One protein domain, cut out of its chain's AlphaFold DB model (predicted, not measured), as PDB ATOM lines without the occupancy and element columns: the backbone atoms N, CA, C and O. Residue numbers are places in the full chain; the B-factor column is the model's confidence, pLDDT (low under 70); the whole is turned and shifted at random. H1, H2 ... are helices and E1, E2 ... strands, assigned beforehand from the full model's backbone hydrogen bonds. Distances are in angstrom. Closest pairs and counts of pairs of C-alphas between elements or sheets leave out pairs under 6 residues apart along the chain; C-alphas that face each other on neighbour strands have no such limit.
ATOM      1  N   THR A 104      76.141 178.361 155.905       35.22
ATOM      2  CA  THR A 104      74.860 177.707 155.549       35.22
ATOM      3  C   THR A 104      75.059 176.366 154.822       35.22
ATOM      4  O   THR A 104      74.304 176.012 153.919       35.22
ATOM      5  N   GLY A 105      76.118 175.645 155.168       39.50
ATOM      6  CA  GLY A 105      76.602 174.447 154.494       39.50
ATOM      7  C   GLY A 105      77.728 173.829 155.301       39.50
ATOM      8  O   GLY A 105      78.803 173.574 154.770       39.50
ATOM      9  N   VAL A 106      77.530 173.688 156.615       44.41
ATOM     10  CA  VAL A 106      78.439 172.875 157.418       44.41
ATOM     11  C   VAL A 106      78.291 171.450 156.893       44.41
ATOM     12  O   VAL A 106      77.296 170.790 157.177       44.41
ATOM     13  N   ASP A 107      79.239 171.015 156.060       57.19
ATOM     14  CA  ASP A 107      79.361 169.615 155.665       57.19
ATOM     15  C   ASP A 107      79.338 168.775 156.944       57.19
ATOM     16  O   ASP A 107      80.089 169.052 157.882       57.19
ATOM     17  N   GLU A 108      78.491 167.748 157.002       56.81
ATOM     18  CA  GLU A 108      78.366 166.840 158.156       56.81
ATOM     19  C   GLU A 108      79.733 166.279 158.598       56.81
ATOM     20  O   GLU A 108      79.993 166.055 159.783       56.81
ATOM     21  N   LEU A 109      80.653 166.179 157.635       59.00
ATOM     22  CA  LEU A 109      82.068 165.861 157.786       59.00
ATOM     23  C   LEU A 109      82.790 166.759 158.814       59.00
ATOM     24  O   LEU A 109      83.603 166.271 159.598       59.00
ATOM     25  N   ASN A 110      82.494 168.062 158.852       64.44
ATOM     26  CA  ASN A 110      83.124 169.009 159.775       64.44
ATOM     27  C   ASN A 110      82.631 168.841 161.212       64.44
ATOM     28  O   ASN A 110      83.435 168.957 162.136       64.44
ATOM     29  N   VAL A 111      81.349 168.524 161.419       65.44
ATOM     30  CA  VAL A 111      80.802 168.289 162.767       65.44
ATOM     31  C   VAL A 111      81.409 167.020 163.365       65.44
ATOM     32  O   VAL A 111      81.874 167.034 164.505       65.44
ATOM     33  N   ILE A 112      81.492 165.950 162.569       67.44
ATOM     34  CA  ILE A 112      82.074 164.665 162.979       67.44
ATOM     35  C   ILE A 112      83.574 164.809 163.277       67.44
ATOM     36  O   ILE A 112      84.044 164.369 164.329       67.44
ATOM     37  N   ASN A 113      84.331 165.465 162.391       66.56
ATOM     38  CA  ASN A 113      85.764 165.692 162.596       66.56
ATOM     39  C   ASN A 113      86.043 166.594 163.803       66.56
ATOM     40  O   ASN A 113      86.993 166.347 164.546       66.56
ATOM     41  N   LEU A 114      85.217 167.618 164.032       68.94
ATOM     42  CA  LEU A 114      85.349 168.495 165.190       68.94
ATOM     43  C   LEU A 114      85.054 167.745 166.492       68.94
ATOM     44  O   LEU A 114      85.844 167.837 167.428       68.94
ATOM     45  N   ALA A 115      83.979 166.954 166.532       68.88
ATOM     46  CA  ALA A 115      83.649 166.115 167.679       68.88
ATOM     47  C   ALA A 115      84.773 165.113 167.996       68.88
ATOM     48  O   ALA A 115      85.176 164.978 169.151       68.88
ATOM     49  N   SER A 116      85.344 164.473 166.969       68.00
ATOM     50  CA  SER A 116      86.498 163.583 167.130       68.00
ATOM     51  C   SER A 116      87.743 164.313 167.630       68.00
ATOM     52  O   SER A 116      88.459 163.779 168.474       68.00
ATOM     53  N   LYS A 117      88.047 165.496 167.088       72.62
ATOM     54  CA  LYS A 117      89.232 166.264 167.479       72.62
ATOM     55  C   LYS A 117      89.142 166.710 168.934       72.62
ATOM     56  O   LYS A 117      90.118 166.604 169.661       72.62
ATOM     57  N   ILE A 118      87.963 167.150 169.363       65.56
ATOM     58  CA  ILE A 118      87.712 167.556 170.748       65.56
ATOM     59  C   ILE A 118      87.849 166.362 171.692       65.56
ATOM     60  O   ILE A 118      88.503 166.482 172.722       65.56
ATOM     61  N   ALA A 119      87.299 165.200 171.322       68.12
ATOM     62  CA  ALA A 119      87.485 163.983 172.107       68.12
ATOM     63  C   ALA A 119      88.980 163.655 172.290       68.12
ATOM     64  O   ALA A 119      89.411 163.355 173.399       68.12
ATOM     65  N   GLN A 120      89.786 163.784 171.230       70.44
ATOM     66  CA  GLN A 120      91.230 163.541 171.295       70.44
ATOM     67  C   GLN A 120      91.995 164.590 172.117       70.44
ATOM     68  O   GLN A 120      92.836 164.205 172.929       70.44
ATOM     69  N   ASP A 121      91.711 165.885 171.932       71.25
ATOM     70  CA  ASP A 121      92.404 166.981 172.631       71.25
ATOM     71  C   ASP A 121      92.169 166.928 174.155       71.25
ATOM     72  O   ASP A 121      93.069 167.250 174.930       71.25
ATOM     73  N   GLU A 122      91.001 166.449 174.592       70.56
ATOM     74  CA  GLU A 122      90.647 166.294 176.012       70.56
ATOM     75  C   GLU A 122      91.040 164.917 176.593       70.56
ATOM     76  O   GLU A 122      90.722 164.590 177.737       70.56
ATOM     77  N   GLY A 123      91.748 164.079 175.825       68.69
ATOM     78  CA  GLY A 123      92.226 162.773 176.286       68.69
ATOM     79  C   GLY A 123      91.145 161.689 176.386       68.69
ATOM     80  O   GLY A 123      91.372 160.656 177.024       68.69
ATOM     81  N   TYR A 124      89.985 161.873 175.746       68.50
ATOM     82  CA  TYR A 124      88.969 160.829 175.651       68.50
ATOM     83  C   TYR A 124      89.407 159.745 174.666       68.50
ATOM     84  O   TYR A 124      89.497 159.946 173.458       68.50
ATOM     85  N   SER A 125      89.626 158.547 175.204       65.75
ATOM     86  CA  SER A 125      89.950 157.325 174.458       65.75
ATOM     87  C   SER A 125      88.696 156.533 174.028       65.75
ATOM     88  O   SER A 125      88.793 155.340 173.745       65.75
ATOM     89  N   GLY A 126      87.511 157.150 174.051       67.56
ATOM     90  CA  GLY A 126      86.239 156.468 173.796       67.56
ATOM     91  C   GLY A 126      85.894 156.373 172.310       67.56
ATOM     92  O   GLY A 126      86.168 157.296 171.543       67.56
ATOM     93  N   ASP A 127      85.243 155.277 171.916       70.62
ATOM     94  CA  ASP A 127      84.645 155.158 170.588       70.62
ATOM     95  C   ASP A 127      83.463 156.133 170.464       70.62
ATOM     96  O   ASP A 127      82.577 156.188 171.323       70.62
ATOM     97  N   VAL A 128      83.445 156.912 169.382       74.25
ATOM     98  CA  VAL A 128      82.305 157.764 169.029       74.25
ATOM     99  C   VAL A 128      81.321 156.914 168.236       74.25
ATOM    100  O   VAL A 128      81.597 156.541 167.092       74.25
ATOM    101  N   ALA A 129      80.177 156.610 168.850       79.44
ATOM    102  CA  ALA A 129      79.079 155.942 168.172       79.44
ATOM    103  C   ALA A 129      78.287 156.978 167.370       79.44
ATOM    104  O   ALA A 129      77.825 157.989 167.910       79.44
ATOM    105  N   ILE A 130      78.142 156.716 166.076       82.69
ATOM    106  CA  ILE A 130      77.384 157.547 165.146       82.69
ATOM    107  C   ILE A 130      76.139 156.758 164.760       82.69
ATOM    108  O   ILE A 130      76.198 155.547 164.593       82.69
ATOM    109  N   SER A 131      74.988 157.408 164.648       82.69
ATOM    110  CA  SER A 131      73.769 156.742 164.193       82.69
ATOM    111  C   SER A 131      72.946 157.660 163.305       82.69
ATOM    112  O   SER A 131      72.988 158.884 163.439       82.69
ATOM    113  N   GLY A 132      72.202 157.053 162.380       81.38
ATOM    114  CA  GLY A 132      71.425 157.781 161.379       81.38
ATOM    115  C   GLY A 132      72.209 158.146 160.116       81.38
ATOM    116  O   GLY A 132      71.649 158.831 159.266       81.38
ATOM    117  N   LEU A 133      73.451 157.673 159.972       82.62
ATOM    118  CA  LEU A 133      74.203 157.728 158.720       82.62
ATOM    119  C   LEU A 133      74.139 156.377 158.015       82.62
ATOM    120  O   LEU A 133      74.305 155.330 158.646       82.62
ATOM    121  N   TYR A 134      73.912 156.416 156.708       87.00
ATOM    122  CA  TYR A 134      73.842 155.229 155.871       87.00
ATOM    123  C   TYR A 134      74.664 155.429 154.601       87.00
ATOM    124  O   TYR A 134      74.662 156.517 154.017       87.00
ATOM    125  N   GLU A 135      75.324 154.361 154.162       89.12
ATOM    126  CA  GLU A 135      75.929 154.267 152.837       89.12
ATOM    127  C   GLU A 135      74.853 154.353 151.736       89.12
ATOM    128  O   GLU A 135      73.645 154.233 151.985       89.12
ATOM    129  N   ASP A 136      75.279 154.526 150.482       83.94
ATOM    130  CA  ASP A 136      74.365 154.619 149.337       83.94
ATOM    131  C   ASP A 136      73.468 153.373 149.196       83.94
ATOM    132  O   ASP A 136      72.302 153.488 148.789       83.94
ATOM    133  N   ASP A 137      73.985 152.202 149.589       88.81
ATOM    134  CA  ASP A 137      73.286 150.913 149.594       88.81
ATOM    135  C   ASP A 137      72.346 150.707 150.803       88.81
ATOM    136  O   ASP A 137      71.579 149.743 150.833       88.81
ATOM    137  N   GLY A 138      72.341 151.643 151.758       88.88
ATOM    138  CA  GLY A 138      71.538 151.588 152.978       88.88
ATOM    139  C   GLY A 138      72.205 150.874 154.156       88.88
ATOM    140  O   GLY A 138      71.550 150.693 155.183       88.88
ATOM    141  N   THR A 139      73.474 150.474 154.049       90.56
ATOM    142  CA  THR A 139      74.244 149.924 155.170       90.56
ATOM    143  C   THR A 139      74.481 151.017 156.219       90.56
ATOM    144  O   THR A 139      74.933 152.106 155.865       90.56
ATOM    145  N   PRO A 140      74.150 150.793 157.506       89.38
ATOM    146  CA  PRO A 140      74.351 151.799 158.543       89.38
ATOM    147  C   PRO A 140      75.837 151.972 158.869       89.38
ATOM    148  O   PRO A 140      76.553 150.987 159.046       89.38
ATOM    149  N   ILE A 141      76.261 153.223 159.027       88.81
ATOM    150  CA  ILE A 141      77.596 153.604 159.495       88.81
ATOM    151  C   ILE A 141      77.478 153.918 160.991       88.81
ATOM    152  O   ILE A 141      76.888 154.932 161.368       88.81
ATOM    153  N   ASN A 142      78.005 153.038 161.846       89.12
ATOM    154  CA  ASN A 142      77.783 153.079 163.296       89.12
ATOM    155  C   ASN A 142      78.957 153.673 164.085       89.12
ATOM    156  O   ASN A 142      78.851 153.926 165.288       89.12
ATOM    157  N   SER A 143      80.098 153.879 163.431       86.44
ATOM    158  CA  SER A 143      81.315 154.357 164.082       86.44
ATOM    159  C   SER A 143      82.091 155.341 163.217       86.44
ATOM    160  O   SER A 143      82.000 155.355 161.987       86.44
ATOM    161  N   LEU A 144      82.912 156.157 163.878       81.31
ATOM    162  CA  LEU A 144      83.818 157.080 163.203       81.31
ATOM    163  C   LEU A 144      84.819 156.358 162.286       81.31
ATOM    164  O   LEU A 144      85.150 156.867 161.218       81.31
ATOM    165  N   SER A 145      85.304 155.184 162.688       84.56
ATOM    166  CA  SER A 145      86.254 154.401 161.893       84.56
ATOM    167  C   SER A 145      85.612 153.851 160.617       84.56
ATOM    168  O   SER A 145      86.228 153.935 159.555       84.56
ATOM    169  N   GLU A 146      84.367 153.367 160.689       89.38
ATOM    170  CA  GLU A 146      83.581 152.972 159.511       89.38
ATOM    171  C   GLU A 146      83.366 154.159 158.568       89.38
ATOM    172  O   GLU A 146      83.600 154.044 157.367       89.38
ATOM    173  N   TYR A 147      83.022 155.330 159.110       86.31
ATOM    174  CA  TYR A 147      82.849 156.543 158.313       86.31
ATOM    175  C   TYR A 147      84.147 156.989 157.614       86.31
ATOM    176  O   TYR A 147      84.150 157.307 156.425       86.31
ATOM    177  N   GLN A 148      85.282 156.967 158.320       85.75
ATOM    178  CA  GLN A 148      86.589 157.279 157.728       85.75
ATOM    179  C   GLN A 148      86.983 156.268 156.644       85.75
ATOM    180  O   GLN A 148      87.525 156.659 155.606       85.75
ATOM    181  N   ALA A 149      86.698 154.980 156.855       89.31
ATOM    182  CA  ALA A 149      86.933 153.938 155.862       89.31
ATOM    183  C   ALA A 149      86.071 154.151 154.608       89.31
ATOM    184  O   ALA A 149      86.593 154.074 153.493       89.31
ATOM    185  N   TYR A 150      84.792 154.497 154.784       88.38
ATOM    186  CA  TYR A 150      83.881 154.854 153.696       88.38
ATOM    187  C   TYR A 150      84.420 156.039 152.879       88.38
ATOM    188  O   TYR A 150      84.620 155.918 151.669       88.38
ATOM    189  N   MET A 151      84.784 157.146 153.541       84.00
ATOM    190  CA  MET A 151      85.351 158.330 152.878       84.00
ATOM    191  C   MET A 151      86.681 158.035 152.169       84.00
ATOM    192  O   MET A 151      86.952 158.575 151.094       84.00
ATOM    193  N   SER A 152      87.518 157.155 152.729       88.56
ATOM    194  CA  SER A 152      88.772 156.733 152.099       88.56
ATOM    195  C   SER A 152      88.535 155.912 150.828       88.56
ATOM    196  O   SER A 152      89.143 156.193 149.790       88.56
ATOM    197  N   ASN A 153      87.624 154.934 150.879       90.38
ATOM    198  CA  ASN A 153      87.240 154.127 149.719       90.38
ATOM    199  C   ASN A 153      86.648 154.996 148.611       90.38
ATOM    200  O   ASN A 153      87.060 154.880 147.456       90.38
ATOM    201  N   TYR A 154      85.763 155.922 148.979       85.31
ATOM    202  CA  TYR A 154      85.196 156.889 148.053       85.31
ATOM    203  C   TYR A 154      86.276 157.771 147.409       85.31
ATOM    204  O   TYR A 154      86.335 157.921 146.188       85.31
ATOM    205  N   GLY A 155      87.217 158.285 148.208       86.81
ATOM    206  CA  GLY A 155      88.337 159.060 147.690       86.81
ATOM    207  C   GLY A 155      89.218 158.275 146.714       86.81
ATOM    208  O   GLY A 155      89.688 158.830 145.721       86.81
ATOM    209  N   ASN A 156      89.418 156.975 146.941       89.69
ATOM    210  CA  ASN A 156      90.138 156.106 146.006       89.69
ATOM    211  C   ASN A 156      89.355 155.878 144.706       89.69
ATOM    212  O   ASN A 156      89.954 155.881 143.629       89.69
ATOM    213  N   GLN A 157      88.031 155.733 144.789       87.38
ATOM    214  CA  GLN A 157      87.162 155.611 143.621       87.38
ATOM    215  C   GLN A 157      87.225 156.875 142.757       87.38
ATOM    216  O   GLN A 157      87.537 156.776 141.569       87.38
ATOM    217  N   LEU A 158      87.073 158.057 143.365       82.88
ATOM    218  CA  LEU A 158      87.229 159.339 142.675       82.88
ATOM    219  C   LEU A 158      88.598 159.472 142.003       82.88
ATOM    220  O   LEU A 158      88.686 159.887 140.848       82.88
ATOM    221  N   LYS A 159      89.677 159.085 142.697       89.12
ATOM    222  CA  LYS A 159      91.035 159.103 142.129       89.12
ATOM    223  C   LYS A 159      91.158 158.192 140.912       89.12
ATOM    224  O   LYS A 159      91.888 158.537 139.988       89.12
ATOM    225  N   SER A 160      90.473 157.049 140.912       89.50
ATOM    226  CA  SER A 160      90.509 156.099 139.796       89.50
ATOM    227  C   SER A 160      89.729 156.582 138.571       89.50
ATOM    228  O   SER A 160      90.162 156.341 137.448       89.50
ATOM    229  N   GLU A 161      88.614 157.280 138.785       87.00
ATOM    230  CA  GLU A 161      87.690 157.680 137.720       87.00
ATOM    231  C   GLU A 161      88.027 159.060 137.142       87.00
ATOM    232  O   GLU A 161      87.984 159.257 135.929       87.00
ATOM    233  N   TYR A 162      88.439 159.995 138.000       82.75
ATOM    234  CA  TYR A 162      88.654 161.403 137.653       82.75
ATOM    235  C   TYR A 162      90.119 161.847 137.820       82.75
ATOM    236  O   TYR A 162      90.513 162.918 137.368       82.75
ATOM    237  N   GLY A 163      90.976 161.024 138.424       88.62
ATOM    238  CA  GLY A 163      92.371 161.375 138.687       88.62
ATOM    239  C   GLY A 163      92.572 162.134 140.003       88.62
ATOM    240  O   GLY A 163      91.644 162.648 140.628       88.62
ATOM    241  N   SER A 164      93.826 162.191 140.459       82.56
ATOM    242  CA  SER A 164      94.158 162.628 141.821       82.56
ATOM    243  C   SER A 164      93.887 164.098 142.113       82.56
ATOM    244  O   SER A 164      93.534 164.424 143.240       82.56
ATOM    245  N   THR A 165      94.057 164.980 141.130       81.19
ATOM    246  CA  THR A 165      93.868 166.424 141.325       81.19
ATOM    247  C   THR A 165      92.405 166.749 141.601       81.19
ATOM    248  O   THR A 165      92.113 167.401 142.596       81.19
ATOM    249  N   ILE A 166      91.495 166.223 140.775       78.75
ATOM    250  CA  ILE A 166      90.048 166.431 140.921       78.75
ATOM    251  C   ILE A 166      89.557 165.795 142.219       78.75
ATOM    252  O   ILE A 166      88.857 166.429 142.997       78.75
ATOM    253  N   ALA A 167      89.973 164.554 142.483       81.06
ATOM    254  CA  ALA A 167      89.572 163.857 143.695       81.06
ATOM    255  C   ALA A 167      90.010 164.596 144.967       81.06
ATOM    256  O   ALA A 167      89.250 164.658 145.925       81.06
ATOM    257  N   ASN A 168      91.218 165.167 144.983       81.62
ATOM    258  CA  ASN A 168      91.680 165.947 146.127       81.62
ATOM    259  C   ASN A 168      90.866 167.235 146.293       81.62
ATOM    260  O   ASN A 168      90.470 167.511 147.418       81.62
ATOM    261  N   ASP A 169      90.571 167.956 145.205       78.44
ATOM    262  CA  ASP A 169      89.765 169.189 145.238       78.44
ATOM    263  C   ASP A 169      88.345 168.924 145.770       78.44
ATOM    264  O   ASP A 169      87.827 169.690 146.575       78.44
ATOM    265  N   MET A 170      87.747 167.782 145.403       71.81
ATOM    266  CA  MET A 170      86.430 167.360 145.905       71.81
ATOM    267  C   MET A 170      86.432 166.907 147.372       71.81
ATOM    268  O   MET A 170      85.409 167.011 148.039       71.81
ATOM    269  N   LEU A 171      87.542 166.346 147.863       78.00
ATOM    270  CA  LEU A 171      87.656 165.853 149.242       78.00
ATOM    271  C   LEU A 171      88.076 166.946 150.226       78.00
ATOM    272  O   LEU A 171      87.871 166.792 151.429       78.00
ATOM    273  N   THR A 172      88.705 168.021 149.748       74.81
ATOM    274  CA  THR A 172      89.050 169.165 150.586       74.81
ATOM    275  C   THR A 172      87.858 170.107 150.693       74.81
ATOM    276  O   THR A 172      87.496 170.718 149.686       74.81
ATOM    277  N   PRO A 173      87.258 170.285 151.885       58.12
ATOM    278  CA  PRO A 173      86.223 171.289 152.061       58.12
ATOM    279  C   PRO A 173      86.790 172.661 151.682       58.12
ATOM    280  O   PRO A 173      87.825 173.094 152.198       58.12
ATOM    281  N   SER A 174      86.133 173.330 150.734       57.09
ATOM    282  CA  SER A 174      86.497 174.685 150.334       57.09
ATOM    283  C   SER A 174      86.184 175.623 151.497       57.09
ATOM    284  O   SER A 174      85.023 175.792 151.871       57.09
ATOM    285  N   ASN A 175      87.217 176.220 152.093       49.19
ATOM    286  CA  ASN A 175      87.122 177.081 153.279       49.19
ATOM    287  C   ASN A 175      86.489 178.460 152.996       49.19
ATOM    288  O   ASN A 175      86.935 179.460 153.554       49.19
ATOM    289  N   ASN A 194      77.829 166.472 136.396       65.81
ATOM    290  CA  ASN A 194      77.761 165.014 136.492       65.81
ATOM    291  C   ASN A 194      78.519 164.499 137.725       65.81
ATOM    292  O   ASN A 194      78.026 163.595 138.392       65.81
ATOM    293  N   LEU A 195      79.639 165.132 138.084       65.00
ATOM    294  CA  LEU A 195      80.377 164.870 139.321       65.00
ATOM    295  C   LEU A 195      79.511 165.137 140.555       65.00
ATOM    296  O   LEU A 195      79.380 164.261 141.395       65.00
ATOM    297  N   ALA A 196      78.850 166.295 140.643       62.59
ATOM    298  CA  ALA A 196      77.987 166.627 141.780       62.59
ATOM    299  C   ALA A 196      76.794 165.664 141.932       62.59
ATOM    300  O   ALA A 196      76.329 165.426 143.043       62.59
ATOM    301  N   LYS A 197      76.304 165.090 140.823       67.19
ATOM    302  CA  LYS A 197      75.255 164.056 140.839       67.19
ATOM    303  C   LYS A 197      75.760 162.684 141.286       67.19
ATOM    304  O   LYS A 197      74.952 161.900 141.771       67.19
ATOM    305  N   ASN A 198      77.049 162.411 141.097       60.47
ATOM    306  CA  ASN A 198      77.694 161.149 141.459       60.47
ATOM    307  C   ASN A 198      78.460 161.232 142.790       60.47
ATOM    308  O   ASN A 198      78.985 160.217 143.241       60.47
ATOM    309  N   SER A 199      78.526 162.414 143.415       60.44
ATOM    310  CA  SER A 199      79.034 162.579 144.776       60.44
ATOM    311  C   SER A 199      78.267 161.671 145.739       60.44
ATOM    312  O   SER A 199      77.042 161.564 145.609       60.44
ATOM    313  N   PRO A 200      78.953 161.059 146.720       58.34
ATOM    314  CA  PRO A 200      78.345 160.084 147.601       58.34
ATOM    315  C   PRO A 200      77.297 160.822 148.423       58.34
ATOM    316  O   PRO A 200      77.585 161.830 149.074       58.34
ATOM    317  N   GLN A 201      76.057 160.361 148.349       64.56
ATOM    318  CA  GLN A 201      75.005 160.940 149.161       64.56
ATOM    319  C   GLN A 201      74.970 160.105 150.427       64.56
ATOM    320  O   GLN A 201      74.274 159.094 150.485       64.56
ATOM    321  N   VAL A 202      75.719 160.525 151.452       62.25
ATOM    322  CA  VAL A 202      75.490 159.976 152.790       62.25
ATOM    323  C   VAL A 202      74.033 160.269 153.115       62.25
ATOM    324  O   VAL A 202      73.605 161.423 153.180       62.25
ATOM    325  N   LYS A 203      73.230 159.210 153.212       73.44
ATOM    326  CA  LYS A 203      71.807 159.363 153.477       73.44
ATOM    327  C   LYS A 203      71.652 159.604 154.956       73.44
ATOM    328  O   LYS A 203      72.072 158.797 155.785       73.44
ATOM    329  N   THR A 204      71.009 160.712 155.265       68.06
ATOM    330  CA  THR A 204      70.790 161.137 156.632       68.06
ATOM    331  C   THR A 204      69.397 160.697 157.049       68.06
ATOM    332  O   THR A 204      68.395 160.934 156.369       68.06
ATOM    333  N   GLY A 205      69.328 159.968 158.158       72.25
ATOM    334  CA  GLY A 205      68.069 159.670 158.816       72.25
ATOM    335  C   GLY A 205      67.431 160.945 159.370       72.25
ATOM    336  O   GLY A 205      68.105 161.944 159.611       72.25
ATOM    337  N   ALA A 206      66.122 160.894 159.632       75.38
ATOM    338  CA  ALA A 206      65.379 162.030 160.189       75.38
ATOM    339  C   ALA A 206      65.927 162.516 161.546       75.38
ATOM    340  O   ALA A 206      65.725 163.671 161.902       75.38
ATOM    341  N   ASN A 207      66.621 161.647 162.283       74.50
ATOM    342  CA  ASN A 207      67.336 161.984 163.504       74.50
ATOM    343  C   ASN A 207      68.717 161.339 163.442       74.50
ATOM    344  O   ASN A 207      68.817 160.122 163.267       74.50
ATOM    345  N   GLN A 208      69.754 162.148 163.604       73.88
ATOM    346  CA  GLN A 208      71.101 161.665 163.853       73.88
ATOM    347  C   GLN A 208      71.382 161.747 165.342       73.88
ATOM    348  O   GLN A 208      70.979 162.696 166.018       73.88
ATOM    349  N   GLN A 209      72.069 160.741 165.859       78.88
ATOM    350  CA  GLN A 209      72.455 160.713 167.256       78.88
ATOM    351  C   GLN A 209      73.931 160.345 167.364       78.88
ATOM    352  O   GLN A 209      74.364 159.310 166.854       78.88
ATOM    353  N   PHE A 210      74.681 161.204 168.045       74.94
ATOM    354  CA  PHE A 210      76.090 161.018 168.360       74.94
ATOM    355  C   PHE A 210      76.200 160.686 169.839       74.94
ATOM    356  O   PHE A 210      75.765 161.477 170.677       74.94
ATOM    357  N   THR A 211      76.757 159.526 170.162       76.44
ATOM    358  CA  THR A 211      76.953 159.116 171.554       76.44
ATOM    359  C   THR A 211      78.438 158.992 171.851       76.44
ATOM    360  O   THR A 211      79.167 158.275 171.169       76.44
ATOM    361  N   PHE A 212      78.873 159.690 172.895       74.50
ATOM    362  CA  PHE A 212      80.232 159.671 173.415       74.50
ATOM    363  C   PHE A 212      80.215 158.896 174.720       74.50
ATOM    364  O   PHE A 212      79.430 159.224 175.606       74.50
ATOM    365  N   SER A 213      81.064 157.881 174.841       76.62
ATOM    366  CA  SER A 213      81.248 157.135 176.088       76.62
ATOM    367  C   SER A 213      82.645 157.418 176.635       76.62
ATOM    368  O   SER A 213      83.595 156.720 176.267       76.62
ATOM    369  N   PRO A 214      82.828 158.471 177.448       69.00
ATOM    370  CA  PRO A 214      84.034 158.612 178.254       69.00
ATOM    371  C   PRO A 214      84.290 157.334 179.071       69.00
ATOM    372  O   PRO A 214      83.373 156.665 179.544       69.00
ATOM    373  N   GLY A 215      85.562 156.959 179.230       69.75
ATOM    374  CA  GLY A 215      85.968 155.719 179.912       69.75
ATOM    375  C   GLY A 215      85.590 155.630 181.401       69.75
ATOM    376  O   GLY A 215      85.942 154.651 182.055       69.75
ATOM    377  N   ASP A 216      84.897 156.637 181.936       76.12
ATOM    378  CA  ASP A 216      84.319 156.680 183.281       76.12
ATOM    379  C   ASP A 216      82.935 156.000 183.372       76.12
ATOM    380  O   ASP A 216      82.389 155.860 184.465       76.12
ATOM    381  N   GLY A 217      82.389 155.536 182.242       76.62
ATOM    382  CA  GLY A 217      81.095 154.860 182.164       76.62
ATOM    383  C   GLY A 217      79.900 155.802 182.005       76.62
ATOM    384  O   GLY A 217      78.773 155.316 181.906       76.62
ATOM    385  N   SER A 218      80.122 157.118 181.949       76.44
ATOM    386  CA  SER A 218      79.090 158.072 181.550       76.44
ATOM    387  C   SER A 218      78.913 158.074 180.027       76.44
ATOM    388  O   SER A 218      79.795 157.665 179.272       76.44
ATOM    389  N   THR A 219      77.736 158.490 179.556       76.25
ATOM    390  CA  THR A 219      77.442 158.605 178.122       76.25
ATOM    391  C   THR A 219      76.844 159.968 177.824       76.25
ATOM    392  O   THR A 219      75.848 160.343 178.435       76.25
ATOM    393  N   ILE A 220      77.406 160.697 176.868       74.88
ATOM    394  CA  ILE A 220      76.867 161.971 176.393       74.88
ATOM    395  C   ILE A 220      76.214 161.719 175.045       74.88
ATOM    396  O   ILE A 220      76.873 161.246 174.121       74.88
ATOM    397  N   THR A 221      74.936 162.060 174.912       76.44
ATOM    398  CA  THR A 221      74.190 161.858 173.670       76.44
ATOM    399  C   THR A 221      73.768 163.200 173.086       76.44
ATOM    400  O   THR A 221      73.039 163.969 173.716       76.44
ATOM    401  N   MET A 222      74.209 163.479 171.861       73.94
ATOM    402  CA  MET A 222      73.805 164.644 171.079       73.94
ATOM    403  C   MET A 222      72.836 164.207 169.987       73.94
ATOM    404  O   MET A 222      73.187 163.388 169.141       73.94
ATOM    405  N   ASN A 223      71.627 164.764 169.997       74.25
ATOM    406  CA  ASN A 223      70.654 164.549 168.930       74.25
ATOM    407  C   ASN A 223      70.692 165.732 167.960       74.25
ATOM    408  O   ASN A 223      70.514 166.880 168.377       74.25
ATOM    409  N   TRP A 224      70.896 165.434 166.680       72.12
ATOM    410  CA  TRP A 224      70.853 166.391 165.584       72.12
ATOM    411  C   TRP A 224      69.698 166.054 164.645       72.12
ATOM    412  O   TRP A 224      69.550 164.917 164.190       72.12
ATOM    413  N   THR A 225      68.873 167.053 164.349       72.94
ATOM    414  CA  THR A 225      67.780 166.935 163.384       72.94
ATOM    415  C   THR A 225      68.097 167.857 162.208       72.94
ATOM    416  O   THR A 225      68.130 169.077 162.402       72.94
ATOM    417  N   PRO A 226      68.322 167.317 160.995       64.06
ATOM    418  CA  PRO A 226      68.598 168.139 159.825       64.06
ATOM    419  C   PRO A 226      67.481 169.173 159.605       64.06
ATOM    420  O   PRO A 226      66.297 168.834 159.621       64.06
ATOM    421  N   GLY A 227      67.846 170.439 159.384       65.44
ATOM    422  CA  GLY A 227      66.893 171.518 159.084       65.44
ATOM    423  C   GLY A 227      66.297 172.250 160.294       65.44
ATOM    424  O   GLY A 227      65.482 173.151 160.100       65.44
ATOM    425  N   HIS A 228      66.713 171.920 161.520       51.47
ATOM    426  CA  HIS A 228      66.436 172.721 162.715       51.47
ATOM    427  C   HIS A 228      67.734 173.356 163.243       51.47
ATOM    428  O   HIS A 228      68.711 172.656 163.477       51.47
ATOM    429  N   GLU A 229      67.737 174.677 163.461       45.53
ATOM    430  CA  GLU A 229      68.866 175.432 164.044       45.53
ATOM    431  C   GLU A 229      69.005 175.186 165.565       45.53
ATOM    432  O   GLU A 229      68.923 176.111 166.374       45.53
ATOM    433  N   GLY A 230      69.143 173.929 165.992       47.97
ATOM    434  CA  GLY A 230      69.306 173.608 167.408       47.97
ATOM    435  C   GLY A 230      69.696 172.160 167.681       47.97
ATOM    436  O   GLY A 230      69.209 171.234 167.037       47.97
ATOM    437  N   TYR A 231      70.557 171.973 168.679       50.00
ATOM    438  CA  TYR A 231      70.972 170.674 169.209       50.00
ATOM    439  C   TYR A 231      70.355 170.442 170.591       50.00
ATOM    440  O   TYR A 231      70.295 171.352 171.418       50.00
ATOM    441  N   ASN A 232      69.931 169.205 170.862       54.84
ATOM    442  CA  ASN A 232      69.536 168.781 172.206       54.84
ATOM    443  C   ASN A 232      70.610 167.851 172.771       54.84
ATOM    444  O   ASN A 232      70.854 166.770 172.226       54.84
ATOM    445  N   VAL A 233      71.235 168.277 173.867       56.16
ATOM    446  CA  VAL A 233      72.204 167.478 174.620       56.16
ATOM    447  C   VAL A 233      71.482 166.776 175.756       56.16
ATOM    448  O   VAL A 233      70.826 167.424 176.570       56.16
ATOM    449  N   TYR A 234      71.651 165.461 175.843       57.53
ATOM    450  CA  TYR A 234      71.170 164.670 176.965       57.53
ATOM    451  C   TYR A 234      72.358 164.106 177.740       57.53
ATOM    452  O   TYR A 234      73.227 163.438 177.177       57.53
ATOM    453  N   THR A 235      72.373 164.378 179.044       50.50
ATOM    454  CA  THR A 235      73.239 163.710 180.018       50.50
ATOM    455  C   THR A 235      72.332 162.840 180.896       50.50
ATOM    456  O   THR A 235      71.403 163.373 181.507       50.50
TER     457      THR A 235
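What this domain is: This is residues 104 to 175 and 194 to 235 of the 237 residues of an uncharacterized protein of Komagataeibacter nataicola (UniProt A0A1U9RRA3). Picture a twisted antiparallel sheet of five strands at one end of the domain, with helix H1 packed on it and the long helix H2 starting at the sheet and running away from it along the longest axis. H3 folds back on the far part of H2, and the small H4 lies at that same far end, joined to the sheet by the short stretch before E3. The printed part has 114 residues with four named helices and five named strands, in the order H1 E1 E2 H2 H3 H4 E3 E4 E5; the sheet's order is E2 E1 E3 E4 E5, and the class is mixed, helices and strands. The whole is compact, with a radius of gyration of the C-alphas of 15.4 A, yet elongated in outline, spanning 46 by 30 by 29 A.

Where its parts are: Begin with the sheet: find E1 at residues 128 to 134, E2 at 140 to 143, E3 at 203 to 212, E4 at 220 to 224 and E5 at 231 to 234. E3 is the longest strand, 21.6 A, and it bends by 95 degrees at residue 206. H1 is residues 108 to 121; find C-alpha 108 at (78.366, 166.840, 158.156), from which it runs 20.2 A. H2 is residues 144 to 162, from C-alpha 144 at (83.818, 157.080, 163.203) over 26.4 A to C-alpha 162 at (88.654, 161.403, 137.653). H3 is residues 164 to 171 and H4 residues 194 to 198.

How they stand to each other: Look first between E1 and E3, antiparallel at 174 degrees, where N 129 and O 211 are 3.0 A apart, within hydrogen-bond range. E1 and E2 form a hairpin, with N 141 and O 133 at 2.9 A. E3, E4 and E5 make a meander, each strand the antiparallel neighbour of the one before: N 210 and O 222 are 2.9 A apart, and N 234 and O 221 are 2.9 A apart. H1 and H2 are on the sheet, in two layers, with helices on one face of a sheet. H2 lies over E2 and stands up from the sheet, its line rising 47 degrees. H1 and H2 are close but not clearly touching; their closest C-alphas, those of Ile 112 and Leu 144, are 7.8 A apart. H2 and H3 form a helical hairpin and touch, H2 with residues 155 to 159 alone; the closest C-alphas, those of Leu 158 and Ala 167, are 5.2 A apart. H3 and H4 are apart, and neither is on the sheet. In H1, H2, H3 and H4 every O i to N i+4 pair is within hydrogen-bond range.

The domain as a whole: The C-alphas farthest apart, those of Asn 194 and Asp 216, are 48.0 A apart. Residues 176 to 193 are not printed, and C-alphas 175 and 194 stand 22.7 A apart across this cut. Of the links that are printed whole, none is long. The mean pLDDT of the printed part is 72.9; look for values under 70 at residues 104 to 116, 194 to 202 and 226 to 235, among others.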